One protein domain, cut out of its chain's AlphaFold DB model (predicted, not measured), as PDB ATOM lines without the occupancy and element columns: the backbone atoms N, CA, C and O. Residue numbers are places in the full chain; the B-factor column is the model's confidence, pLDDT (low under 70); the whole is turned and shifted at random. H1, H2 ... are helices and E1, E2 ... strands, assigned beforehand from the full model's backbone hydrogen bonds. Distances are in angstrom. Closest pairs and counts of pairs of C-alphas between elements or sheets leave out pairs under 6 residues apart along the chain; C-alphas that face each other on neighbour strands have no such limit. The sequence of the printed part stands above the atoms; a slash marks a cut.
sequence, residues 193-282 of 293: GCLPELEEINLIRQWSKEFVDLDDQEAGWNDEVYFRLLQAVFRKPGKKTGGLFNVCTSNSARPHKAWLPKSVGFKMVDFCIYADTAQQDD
ATOM      1  N   GLY A 193      32.129   6.385  24.232       82.81
ATOM      2  CA  GLY A 193      32.460   4.991  23.932       82.81
ATOM      3  C   GLY A 193      33.478   4.384  24.899       82.81
ATOM      4  O   GLY A 193      33.832   4.974  25.921       82.81
ATOM      5  N   CYS A 194      33.914   3.170  24.594       83.00
ATOM      6  CA  CYS A 194      34.935   2.430  25.321       83.00
ATOM      7  C   CYS A 194      35.944   1.808  24.356       83.00
ATOM      8  O   CYS A 194      35.672   1.643  23.166       83.00
ATOM      9  N   LEU A 195      37.114   1.451  24.884       85.50
ATOM     10  CA  LEU A 195      38.032   0.581  24.164       85.50
ATOM     11  C   LEU A 195      37.397  -0.822  24.088       85.50
ATOM     12  O   LEU A 195      37.053  -1.352  25.149       85.50
ATOM     13  N   PRO A 196      37.222  -1.405  22.886       87.81
ATOM     14  CA  PRO A 196      36.695  -2.758  22.730       87.81
ATOM     15  C   PRO A 196      37.505  -3.797  23.507       87.81
ATOM     16  O   PRO A 196      38.714  -3.633  23.709       87.81
ATOM     17  N   GLU A 197      36.860  -4.889  23.911       86.50
ATOM     18  CA  GLU A 197      37.583  -5.986  24.549       86.50
ATOM     19  C   GLU A 197      38.505  -6.690  23.544       86.50
ATOM     20  O   GLU A 197      38.226  -6.768  22.347       86.50
ATOM     21  N   LEU A 198      39.617  -7.241  24.036       83.81
ATOM     22  CA  LEU A 198      40.617  -7.904  23.195       83.81
ATOM     23  C   LEU A 198      40.014  -9.039  22.348       83.81
ATOM     24  O   LEU A 198      40.407  -9.231  21.201       83.81
ATOM     25  N   GLU A 199      39.051  -9.777  22.900       86.81
ATOM     26  CA  GLU A 199      38.346 -10.845  22.184       86.81
ATOM     27  C   GLU A 199      37.545 -10.301  20.993       86.81
ATOM     28  O   GLU A 199      37.595 -10.875  19.904       86.81
ATOM     29  N   GLU A 200      36.873  -9.159  21.159       88.19
ATOM     30  CA  GLU A 200      36.135  -8.491  20.082       88.19
ATOM     31  C   GLU A 200      37.088  -7.960  19.006       88.19
ATOM     32  O   GLU A 200      36.824  -8.135  17.815       88.19
ATOM     33  N   ILE A 201      38.225  -7.377  19.407       87.75
ATOM     34  CA  ILE A 201      39.266  -6.903  18.479       87.75
ATOM     35  C   ILE A 201      39.816  -8.067  17.653       87.75
ATOM     36  O   ILE A 201      39.923  -7.961  16.429       87.75
ATOM     37  N   ASN A 202      40.132  -9.191  18.298       87.75
ATOM     38  CA  ASN A 202      40.637 -10.380  17.615       87.75
ATOM     39  C   ASN A 202      39.612 -10.953  16.635       87.75
ATOM     40  O   ASN A 202      39.979 -11.312  15.513       87.75
ATOM     41  N   LEU A 203      38.335 -10.984  17.022       89.88
ATOM     42  CA  LEU A 203      37.255 -11.419  16.143       89.88
ATOM     43  C   LEU A 203      37.139 -10.506  14.917       89.88
ATOM     44  O   LEU A 203      37.165 -10.990  13.789       89.88
ATOM     45  N   ILE A 204      37.092  -9.187  15.114       90.56
ATOM     46  CA  ILE A 204      37.021  -8.209  14.015       90.56
ATOM     47  C   ILE A 204      38.250  -8.326  13.105       90.56
ATOM     48  O   ILE A 204      38.117  -8.274  11.881       90.56
ATOM     49  N   ARG A 205      39.444  -8.532  13.672       88.69
ATOM     50  CA  ARG A 205      40.683  -8.745  12.909       88.69
ATOM     51  C   ARG A 205      40.611 -10.006  12.053       88.69
ATOM     52  O   ARG A 205      41.066  -9.974  10.912       88.69
ATOM     53  N   GLN A 206      40.076 -11.103  12.586       88.19
ATOM     54  CA  GLN A 206      39.898 -12.337  11.823       88.19
ATOM     55  C   GLN A 206      38.950 -12.112  10.643       88.19
ATOM     56  O   GLN A 206      39.314 -12.418   9.512       88.19
ATOM     57  N   TRP A 207      37.795 -11.499  10.895       86.44
ATOM     58  CA  TRP A 207      36.817 -11.196   9.853       86.44
ATOM     59  C   TRP A 207      37.425 -10.282   8.789       86.44
ATOM     60  O   TRP A 207      37.360 -10.579   7.606       86.44
ATOM     61  N   SER A 208      38.134  -9.231   9.200       87.69
ATOM     62  CA  SER A 208      38.819  -8.328   8.266       87.69
ATOM     63  C   SER A 208      39.775  -9.073   7.328       87.69
ATOM     64  O   SER A 208      39.841  -8.742   6.152       87.69
ATOM     65  N   LYS A 209      40.502 -10.090   7.816       86.44
ATOM     66  CA  LYS A 209      41.374 -10.915   6.963       86.44
ATOM     67  C   LYS A 209      40.571 -11.741   5.959       86.44
ATOM     68  O   LYS A 209      40.906 -11.730   4.782       86.44
ATOM     69  N   GLU A 210      39.504 -12.394   6.412       86.12
ATOM     70  CA  GLU A 210      38.629 -13.196   5.546       86.12
ATOM     71  C   GLU A 210      38.032 -12.340   4.413       86.12
ATOM     72  O   GLU A 210      38.068 -12.743   3.254       86.12
ATOM     73  N   PHE A 211      37.582 -11.119   4.718       83.50
ATOM     74  CA  PHE A 211      37.036 -10.186   3.726       83.50
ATOM     75  C   PHE A 211      38.091  -9.633   2.750       83.50
ATOM     76  O   PHE A 211      37.765  -9.357   1.593       83.50
ATOM     77  N   VAL A 212      39.352  -9.480   3.179       83.44
ATOM     78  CA  VAL A 212      40.466  -9.154   2.265       83.44
ATOM     79  C   VAL A 212      40.719 -10.312   1.303       83.44
ATOM     80  O   VAL A 212      40.859 -10.087   0.103       83.44
ATOM     81  N   ASP A 213      40.758 -11.541   1.815       78.19
ATOM     82  CA  ASP A 213      41.075 -12.730   1.020       78.19
ATOM     83  C   ASP A 213      39.982 -13.052  -0.015       78.19
ATOM     84  O   ASP A 213      40.271 -13.617  -1.074       78.19
ATOM     85  N   LEU A 214      38.731 -12.679   0.271       79.88
ATOM     86  CA  LEU A 214      37.574 -12.900  -0.599       79.88
ATOM     87  C   LEU A 214      37.336 -11.781  -1.633       79.88
ATOM     88  O   LEU A 214      36.466 -11.948  -2.487       79.88
ATOM     89  N   ASP A 215      38.105 -10.682  -1.592       77.44
ATOM     90  CA  ASP A 215      37.862  -9.452  -2.380       77.44
ATOM     91  C   ASP A 215      36.401  -8.976  -2.261       77.44
ATOM     92  O   ASP A 215      35.725  -8.614  -3.232       77.44
ATOM     93  N   ASP A 216      35.875  -9.059  -1.038       73.31
ATOM     94  CA  ASP A 216      34.459  -8.854  -0.786       73.31
ATOM     95  C   ASP A 216      34.054  -7.384  -0.945       73.31
ATOM     96  O   ASP A 216      34.791  -6.439  -0.648       73.31
ATOM     97  N   GLN A 217      32.815  -7.188  -1.399       79.62
ATOM     98  CA  GLN A 217      32.277  -5.860  -1.680       79.62
ATOM     99  C   GLN A 217      32.117  -5.021  -0.405       79.62
ATOM    100  O   GLN A 217      31.833  -5.534   0.676       79.62
ATOM    101  N   GLU A 218      32.201  -3.697  -0.566       83.00
ATOM    102  CA  GLU A 218      32.080  -2.672   0.488       83.00
ATOM    103  C   GLU A 218      30.910  -2.907   1.465       83.00
ATOM    104  O   GLU A 218      31.034  -2.642   2.657       83.00
ATOM    105  N   ALA A 219      29.787  -3.458   0.991       82.25
ATOM    106  CA  ALA A 219      28.639  -3.776   1.839       82.25
ATOM    107  C   ALA A 219      28.963  -4.797   2.948       82.25
ATOM    108  O   ALA A 219      28.519  -4.623   4.081       82.25
ATOM    109  N   GLY A 220      29.765  -5.822   2.648       84.06
ATOM    110  CA  GLY A 220      30.175  -6.824   3.634       84.06
ATOM    111  C   GLY A 220      31.110  -6.239   4.692       84.06
ATOM    112  O   GLY A 220      30.901  -6.435   5.888       84.06
ATOM    113  N   TRP A 221      32.064  -5.409   4.261       88.75
ATOM    114  CA  TRP A 221      32.922  -4.636   5.162       88.75
ATOM    115  C   TRP A 221      32.119  -3.735   6.101       88.75
ATOM    116  O   TRP A 221      32.409  -3.662   7.299       88.75
ATOM    117  N   ASN A 222      31.098  -3.066   5.564       89.44
ATOM    118  CA  ASN A 222      30.249  -2.174   6.337       89.44
ATOM    119  C   ASN A 222      29.536  -2.907   7.475       89.44
ATOM    120  O   ASN A 222      29.624  -2.468   8.624       89.44
ATOM    121  N   ASP A 223      28.870  -4.018   7.180       85.69
ATOM    122  CA  ASP A 223      28.046  -4.704   8.176       85.69
ATOM    123  C   ASP A 223      28.883  -5.514   9.173       85.69
ATOM    124  O   ASP A 223      28.619  -5.484  10.379       85.69
ATOM    125  N   GLU A 224      29.925  -6.194   8.699       88.50
ATOM    126  CA  GLU A 224      30.585  -7.233   9.491       88.50
ATOM    127  C   GLU A 224      31.889  -6.786  10.158       88.50
ATOM    128  O   GLU A 224      32.274  -7.320  11.205       88.50
ATOM    129  N   VAL A 225      32.543  -5.758   9.607       90.62
ATOM    130  CA  VAL A 225      33.779  -5.194  10.163       90.62
ATOM    131  C   VAL A 225      33.496  -3.847  10.818       90.62
ATOM    132  O   VAL A 225      33.652  -3.696  12.033       90.62
ATOM    133  N   TYR A 226      33.041  -2.860  10.043       91.06
ATOM    134  CA  TYR A 226      32.925  -1.483  10.528       91.06
ATOM    135  C   TYR A 226      31.795  -1.312  11.536       91.06
ATOM    136  O   TYR A 226      32.011  -0.752  12.614       91.06
ATOM    137  N   PHE A 227      30.597  -1.815  11.235       92.19
ATOM    138  CA  PHE A 227      29.479  -1.694  12.162       92.19
ATOM    139  C   PHE A 227      29.732  -2.479  13.446       92.19
ATOM    140  O   PHE A 227      29.422  -1.987  14.532       92.19
ATOM    141  N   ARG A 228      30.355  -3.657  13.351       91.50
ATOM    142  CA  ARG A 228      30.719  -4.468  14.515       91.50
ATOM    143  C   ARG A 228      31.748  -3.779  15.407       91.50
ATOM    144  O   ARG A 228      31.565  -3.749  16.624       91.50
ATOM    145  N   LEU A 229      32.762  -3.151  14.815       92.38
ATOM    146  CA  LEU A 229      33.719  -2.324  15.549       92.38
ATOM    147  C   LEU A 229      33.024  -1.160  16.260       92.38
ATOM    148  O   LEU A 229      33.237  -0.944  17.451       92.38
ATOM    149  N   LEU A 230      32.142  -0.442  15.563       92.00
ATOM    150  CA  LEU A 230      31.382   0.654  16.168       92.00
ATOM    151  C   LEU A 230      30.469   0.162  17.300       92.00
ATOM    152  O   LEU A 230      30.315   0.853  18.307       92.00
ATOM    153  N   GLN A 231      29.878  -1.028  17.176       91.94
ATOM    154  CA  GLN A 231      29.108  -1.631  18.261       91.94
ATOM    155  C   GLN A 231      29.975  -1.915  19.484       91.94
ATOM    156  O   GLN A 231      29.558  -1.544  20.574       91.94
ATOM    157  N   ALA A 232      31.163  -2.497  19.316       91.00
ATOM    158  CA  ALA A 232      32.075  -2.777  20.427       91.00
ATOM    159  C   ALA A 232      32.575  -1.493  21.124       91.00
ATOM    160  O   ALA A 232      32.829  -1.478  22.325       91.00
ATOM    161  N   VAL A 233      32.665  -0.382  20.384       90.94
ATOM    162  CA  VAL A 233      33.019   0.931  20.947       90.94
ATOM    163  C   VAL A 233      31.855   1.559  21.718       90.94
ATOM    164  O   VAL A 233      32.060   2.120  22.791       90.94
ATOM    165  N   PHE A 234      30.630   1.525  21.188       90.81
ATOM    166  CA  PHE A 234      29.503   2.271  21.774       90.81
ATOM    167  C   PHE A 234      28.562   1.429  22.640       90.81
ATOM    168  O   PHE A 234      27.711   1.983  23.340       90.81
ATOM    169  N   ARG A 235      28.682   0.101  22.619       89.56
ATOM    170  CA  ARG A 235      27.810  -0.829  23.342       89.56
ATOM    171  C   ARG A 235      28.651  -1.814  24.134       89.56
ATOM    172  O   ARG A 235      29.731  -2.208  23.726       89.56
ATOM    173  N   LYS A 236      28.107  -2.259  25.267       83.69
ATOM    174  CA  LYS A 236      28.686  -3.392  25.994       83.69
ATOM    175  C   LYS A 236      28.344  -4.703  25.277       83.69
ATOM    176  O   LYS A 236      27.241  -4.790  24.718       83.69
ATOM    177  N   PRO A 237      29.196  -5.737  25.378       80.69
ATOM    178  CA  PRO A 237      28.896  -7.057  24.839       80.69
ATOM    179  C   PRO A 237      27.495  -7.538  25.248       80.69
ATOM    180  O   PRO A 237      27.087  -7.451  26.410       80.69
ATOM    181  N   GLY A 238      26.708  -7.982  24.265       76.75
ATOM    182  CA  GLY A 238      25.336  -8.464  24.469       76.75
ATOM    183  C   GLY A 238      24.271  -7.385  24.726       76.75
ATOM    184  O   GLY A 238      23.103  -7.726  24.942       76.75
ATOM    185  N   LYS A 239      24.610  -6.089  24.696       82.31
ATOM    186  CA  LYS A 239      23.637  -4.991  24.822       82.31
ATOM    187  C   LYS A 239      23.251  -4.425  23.456       82.31
ATOM    188  O   LYS A 239      24.082  -4.211  22.583       82.31
ATOM    189  N   LYS A 240      21.953  -4.150  23.284       79.25
ATOM    190  CA  LYS A 240      21.404  -3.532  22.062       79.25
ATOM    191  C   LYS A 240      21.563  -2.014  22.036       79.25
ATOM    192  O   LYS A 240      21.610  -1.424  20.961       79.25
ATOM    193  N   THR A 241      21.630  -1.393  23.206       78.56
ATOM    194  CA  THR A 241      21.791   0.048  23.365       78.56
ATOM    195  C   THR A 241      23.095   0.353  24.079       78.56
ATOM    196  O   THR A 241      23.542  -0.406  24.946       78.56
ATOM    197  N   GLY A 242      23.721   1.450  23.658       73.88
ATOM    198  CA  GLY A 242      24.821   2.064  24.386       73.88
ATOM    199  C   GLY A 242      24.325   2.811  25.621       73.88
ATOM    200  O   GLY A 242      23.143   2.747  25.969       73.88
ATOM    201  N   GLY A 243      25.249   3.519  26.272       80.38
ATOM    202  CA  GLY A 243      24.890   4.563  27.231       80.38
ATOM    203  C   GLY A 243      24.392   5.809  26.496       80.38
ATOM    204  O   GLY A 243      23.559   5.728  25.600       80.38
ATOM    205  N   LEU A 244      24.974   6.964  26.821       83.94
ATOM    206  CA  LEU A 244      24.604   8.248  26.221       83.94
ATOM    207  C   LEU A 244      24.757   8.297  24.692       83.94
ATOM    208  O   LEU A 244      23.975   8.961  24.024       83.94
ATOM    209  N   PHE A 245      25.766   7.624  24.140       87.56
ATOM    210  CA  PHE A 245      26.004   7.566  22.699       87.56
ATOM    211  C   PHE A 245      25.754   6.160  22.176       87.56
ATOM    212  O   PHE A 245      26.100   5.171  22.827       87.56
ATOM    213  N   ASN A 246      25.173   6.073  20.983       90.00
ATOM    214  CA  ASN A 246      24.908   4.813  20.309       90.00
ATOM    215  C   ASN A 246      25.089   4.966  18.792       90.00
ATOM    216  O   ASN A 246      25.210   6.071  18.262       90.00
ATOM    217  N   VAL A 247      25.120   3.834  18.097       91.81
ATOM    218  CA  VAL A 247      25.328   3.742  16.652       91.81
ATOM    219  C   VAL A 247      24.181   2.993  15.985       91.81
ATOM    220  O   VAL A 247      23.620   2.054  16.557       91.81
ATOM    221  N   CYS A 248      23.823   3.389  14.770       90.25
ATOM    222  CA  CYS A 248      22.934   2.636  13.891       90.25
ATOM    223  C   CYS A 248      23.418   2.711  12.442       90.25
ATOM    224  O   CYS A 248      24.126   3.642  12.056       90.25
ATOM    225  N   THR A 249      23.019   1.727  11.640       90.69
ATOM    226  CA  THR A 249      23.121   1.841  10.189       90.69
ATOM    227  C   THR A 249      22.109   2.866   9.697       90.69
ATOM    228  O   THR A 249      21.007   3.006  10.240       90.69
ATOM    229  N   SER A 250      22.494   3.610   8.670       87.69
ATOM    230  CA  SER A 250      21.626   4.564   8.005       87.69
ATOM    231  C   SER A 250      21.635   4.283   6.517       87.69
ATOM    232  O   SER A 250      22.650   3.985   5.908       87.69
ATOM    233  N   ASN A 251      20.457   4.344   5.919       82.62
ATOM    234  CA  ASN A 251      20.272   4.236   4.477       82.62
ATOM    235  C   ASN A 251      19.426   5.396   3.942       82.62
ATOM    236  O   ASN A 251      19.018   5.395   2.782       82.62
ATOM    237  N   SER A 252      19.142   6.384   4.794       83.62
ATOM    238  CA  SER A 252      18.242   7.504   4.513       83.62
ATOM    239  C   SER A 252      18.900   8.866   4.736       83.62
ATOM    240  O   SER A 252      18.497   9.846   4.103       83.62
ATOM    241  N   ALA A 253      19.949   8.938   5.562       84.31
ATOM    242  CA  ALA A 253      20.681  10.174   5.789       84.31
ATOM    243  C   ALA A 253      21.610  10.501   4.610       84.31
ATOM    244  O   ALA A 253      22.257   9.632   4.022       84.31
ATOM    245  N   ARG A 254      21.686  11.791   4.273       82.81
ATOM    246  CA  ARG A 254      22.575  12.322   3.233       82.81
ATOM    247  C   ARG A 254      23.581  13.273   3.868       82.81
ATOM    248  O   ARG A 254      23.162  14.110   4.668       82.81
ATOM    249  N   PRO A 255      24.868  13.218   3.480       80.62
ATOM    250  CA  PRO A 255      25.817  14.231   3.905       80.62
ATOM    251  C   PRO A 255      25.353  15.613   3.436       80.62
ATOM    252  O   PRO A 255      24.758  15.764   2.362       80.62
ATOM    253  N   HIS A 256      25.619  16.633   4.245       78.88
ATOM    254  CA  HIS A 256      25.214  17.991   3.918       78.88
ATOM    255  C   HIS A 256      25.878  18.459   2.613       78.88
ATOM    256  O   HIS A 256      27.079  18.276   2.410       78.88
ATOM    257  N   LYS A 257      25.115  19.114   1.725       74.56
ATOM    258  CA  LYS A 257      25.605  19.524   0.393       74.56
ATOM    259  C   LYS A 257      26.810  20.464   0.448       74.56
ATOM    260  O   LYS A 257      27.590  20.482  -0.495       74.56
ATOM    261  N   ALA A 258      26.962  21.236   1.525       75.06
ATOM    262  CA  ALA A 258      28.115  22.121   1.704       75.06
ATOM    263  C   ALA A 258      29.429  21.359   1.955       75.06
ATOM    264  O   ALA A 258      30.497  21.924   1.749       75.06
ATOM    265  N   TRP A 259      29.354  20.101   2.395       70.56
ATOM    266  CA  TRP A 259      30.517  19.266   2.717       70.56
ATOM    267  C   TRP A 259      30.824  18.237   1.629       70.56
ATOM    268  O   TRP A 259      31.800  17.499   1.725       70.56
ATOM    269  N   LEU A 260      29.999  18.185   0.580       71.44
ATOM    270  CA  LEU A 260      30.227  17.328  -0.572       71.44
ATOM    271  C   LEU A 260      30.844  18.139  -1.716       71.44
ATOM    272  O   LEU A 260      30.346  19.218  -2.051       71.44
ATOM    273  N   PRO A 261      31.884  17.612  -2.387       74.06
ATOM    274  CA  PRO A 261      32.329  18.181  -3.646       74.06
ATOM    275  C   PRO A 261      31.163  18.215  -4.639       74.06
ATOM    276  O   PRO A 261      30.412  17.249  -4.761       74.06
ATOM    277  N   LYS A 262      31.042  19.301  -5.412       70.56
ATOM    278  CA  LYS A 262      29.949  19.498  -6.390       70.56
ATOM    279  C   LYS A 262      29.855  18.390  -7.453       70.56
ATOM    280  O   LYS A 262      28.850  18.297  -8.151       70.56
ATOM    281  N   SER A 263      30.913  17.596  -7.617       67.25
ATOM    282  CA  SER A 263      31.006  16.465  -8.544       67.25
ATOM    283  C   SER A 263      30.529  15.134  -7.964       67.25
ATOM    284  O   SER A 263      30.336  14.194  -8.733       67.25
ATOM    285  N   VAL A 264      30.364  15.028  -6.642       68.19
ATOM    286  CA  VAL A 264      29.873  13.809  -5.993       68.19
ATOM    287  C   VAL A 264      28.353  13.785  -6.120       68.19
ATOM    288  O   VAL A 264      27.677  14.764  -5.810       68.19
ATOM    289  N   GLY A 265      27.825  12.677  -6.644       68.69
ATOM    290  CA  GLY A 265      26.391  12.476  -6.828       68.69
ATOM    291  C   GLY A 265      25.647  12.242  -5.510       68.69
ATOM    292  O   GLY A 265      25.960  12.797  -4.459       68.69
ATOM    293  N   PHE A 266      24.629  11.390  -5.561       69.38
ATOM    294  CA  PHE A 266      23.821  11.035  -4.399       69.38
ATOM    295  C   PHE A 266      24.569  10.047  -3.490       69.38
ATOM    296  O   PHE A 266      24.399   8.844  -3.642       69.38
ATOM    297  N   LYS A 267      25.374  10.547  -2.543       80.12
ATOM    298  CA  LYS A 267      25.970   9.715  -1.482       80.12
ATOM    299  C   LYS A 267      25.025   9.625  -0.276       80.12
ATOM    300  O   LYS A 267      24.373  10.616   0.070       80.12
ATOM    301  N   MET A 268      24.931   8.437   0.312       85.31
ATOM    302  CA  MET A 268      24.233   8.183   1.573       85.31
ATOM    303  C   MET A 268      25.268   8.024   2.687       85.31
ATOM    304  O   MET A 268      26.440   7.776   2.410       85.31
ATOM    305  N   VAL A 269      24.851   8.255   3.924       86.88
ATOM    306  CA  VAL A 269      25.663   7.972   5.112       86.88
ATOM    307  C   VAL A 269      25.422   6.523   5.511       86.88
ATOM    308  O   VAL A 269      24.261   6.182   5.695       86.88
ATOM    309  N   ASP A 270      26.476   5.724   5.687       88.88
ATOM    310  CA  ASP A 270      26.361   4.302   6.052       88.88
ATOM    311  C   ASP A 270      26.046   4.098   7.543       88.88
ATOM    312  O   ASP A 270      25.213   3.267   7.909       88.88
ATOM    313  N   PHE A 271      26.654   4.908   8.419       91.75
ATOM    314  CA  PHE A 271      26.484   4.823   9.872       91.75
ATOM    315  C   PHE A 271      26.185   6.182  10.493       91.75
ATOM    316  O   PHE A 271      26.796   7.195  10.150       91.75
ATOM    317  N   CYS A 272      25.284   6.199  11.468       90.12
ATOM    318  CA  CYS A 272      25.025   7.366  12.296       90.12
ATOM    319  C   CYS A 272      25.414   7.071  13.741       90.12
ATOM    320  O   CYS A 272      24.970   6.081  14.321       90.12
ATOM    321  N   ILE A 273      26.210   7.966  14.322       90.06
ATOM    322  CA  ILE A 273      26.447   8.032  15.764       90.06
ATOM    323  C   ILE A 273      25.513   9.110  16.305       90.06
ATOM    324  O   ILE A 273      25.476  10.220  15.769       90.06
ATOM    325  N   TYR A 274      24.742   8.782  17.332       87.38
ATOM    326  CA  TYR A 274      23.754   9.682  17.916       87.38
ATOM    327  C   TYR A 274      23.843   9.682  19.439       87.38
ATOM    328  O   TYR A 274      24.291   8.707  20.048       87.38
ATOM    329  N   ALA A 275      23.417  10.790  20.042       87.06
ATOM    330  CA  ALA A 275      23.223  10.899  21.478       87.06
ATOM    331  C   ALA A 275      21.767  10.548  21.820       87.06
ATOM    332  O   ALA A 275      20.842  11.157  21.282       87.06
ATOM    333  N   ASP A 276      21.566   9.569  22.695       82.25
ATOM    334  CA  ASP A 276      20.255   9.203  23.229       82.25
ATOM    335  C   ASP A 276      19.968  10.046  24.477       82.25
ATOM    336  O   ASP A 276      20.282   9.668  25.609       82.25
ATOM    337  N   THR A 277      19.413  11.240  24.267       75.31
ATOM    338  CA  THR A 277      19.111  12.178  25.359       75.31
ATOM    339  C   THR A 277      17.930  11.728  26.218       75.31
ATOM    340  O   THR A 277      17.779  12.231  27.326       75.31
ATOM    341  N   ALA A 278      17.125  10.762  25.760       69.88
ATOM    342  CA  ALA A 278      15.987  10.253  26.525       69.88
ATOM    343  C   ALA A 278      16.424   9.470  27.777       69.88
ATOM    344  O   ALA A 278      15.690   9.418  28.759       69.88
ATOM    345  N   GLN A 279      17.639   8.905  27.785       58.78
ATOM    346  CA  GLN A 279      18.190   8.210  28.957       58.78
ATOM    347  C   GLN A 279      18.633   9.159  30.085       58.78
ATOM    348  O   GLN A 279      18.887   8.703  31.199       58.78
ATOM    349  N   GLN A 280      18.751  10.466  29.824       54.31
ATOM    350  CA  GLN A 280      19.188  11.437  30.831       54.31
ATOM    351  C   GLN A 280      18.059  11.811  31.813       54.31
ATOM    352  O   GLN A 280      18.343  12.173  32.955       54.31
ATOM    353  N   ASP A 281      16.798  11.655  31.402       47.47
ATOM    354  CA  ASP A 281      15.620  12.044  32.192       47.47
ATOM    355  C   ASP A 281      15.272  11.049  33.321       47.47
ATOM    356  O   ASP A 281      14.570  11.407  34.270       47.47
ATOM    357  N   ASP A 282      15.810   9.824  33.285       45.47
ATOM    358  CA  ASP A 282      15.545   8.785  34.297       45.47
ATOM    359  C   ASP A 282      16.380   8.947  35.585       45.47
ATOM    360  O   ASP A 282      16.108   8.299  36.599       45.47
TER     361      ASP A 282
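This is residues 193 to 282 of the 293 residues of an uncharacterized protein of Fusarium oxysporum (UniProt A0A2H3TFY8). A two-strand hairpin, E1 and E2, has a helical hairpin beside it, with H2 between the sheet and H1 in a flat row. The long link between the strands folds out and back, residues 258 to 265 sticking out, and short H3 follows E2 at the other end of the strand hairpin. The 90 printed residues hold three named helices and two named strands in the order H1, H2, E1, E2, H3, of mixed class, with an antiparallel sheet E1 - E2. The whole is loose, radius of gyration of the C-alphas 15.6 A, spanning 44 by 41 by 17 A.

Find C-alpha 245 at (26.004, 7.566, 22.699); from there E1 runs through residues 245 to 249, 14.1 A. E2, residues 271 to 275, covers 13.5 A. H2, residues 218 to 234, covers 22.0 A. H1, residues 198 to 213, covers 22.7 A from C-alpha 198 at (40.617, -7.904, 23.195). H3, residues 277 to 280, ends at C-alpha 280 (19.188, 11.437, 30.831).

Look first at E1 and E2, antiparallel at 153 degrees, where N 246 and O 274 are 2.9 A apart, within hydrogen-bond range. The closest C-alphas of H2 and E1, those of Phe 234 and Asn 246, are 5.5 A apart. H1 and H2 touch, closest at the C-alphas of Ile 204 and Val 225, 5.9 A, opposite ways at a shallow tilt of 9 degrees. H1 is apart from E1, E2 and H3. Every O i to N i+4 pair is within hydrogen-bond range in H1, 10 of 13 in H2; H3 is too short for one.

The farthest C-alphas, Asp 213 and Asp 281, are 47.3 A apart. The printed part has no cut; the link E1 to E2 is long, 21 residues. Look for pLDDT under 70 at residues 263 to 266 and 278 to 282.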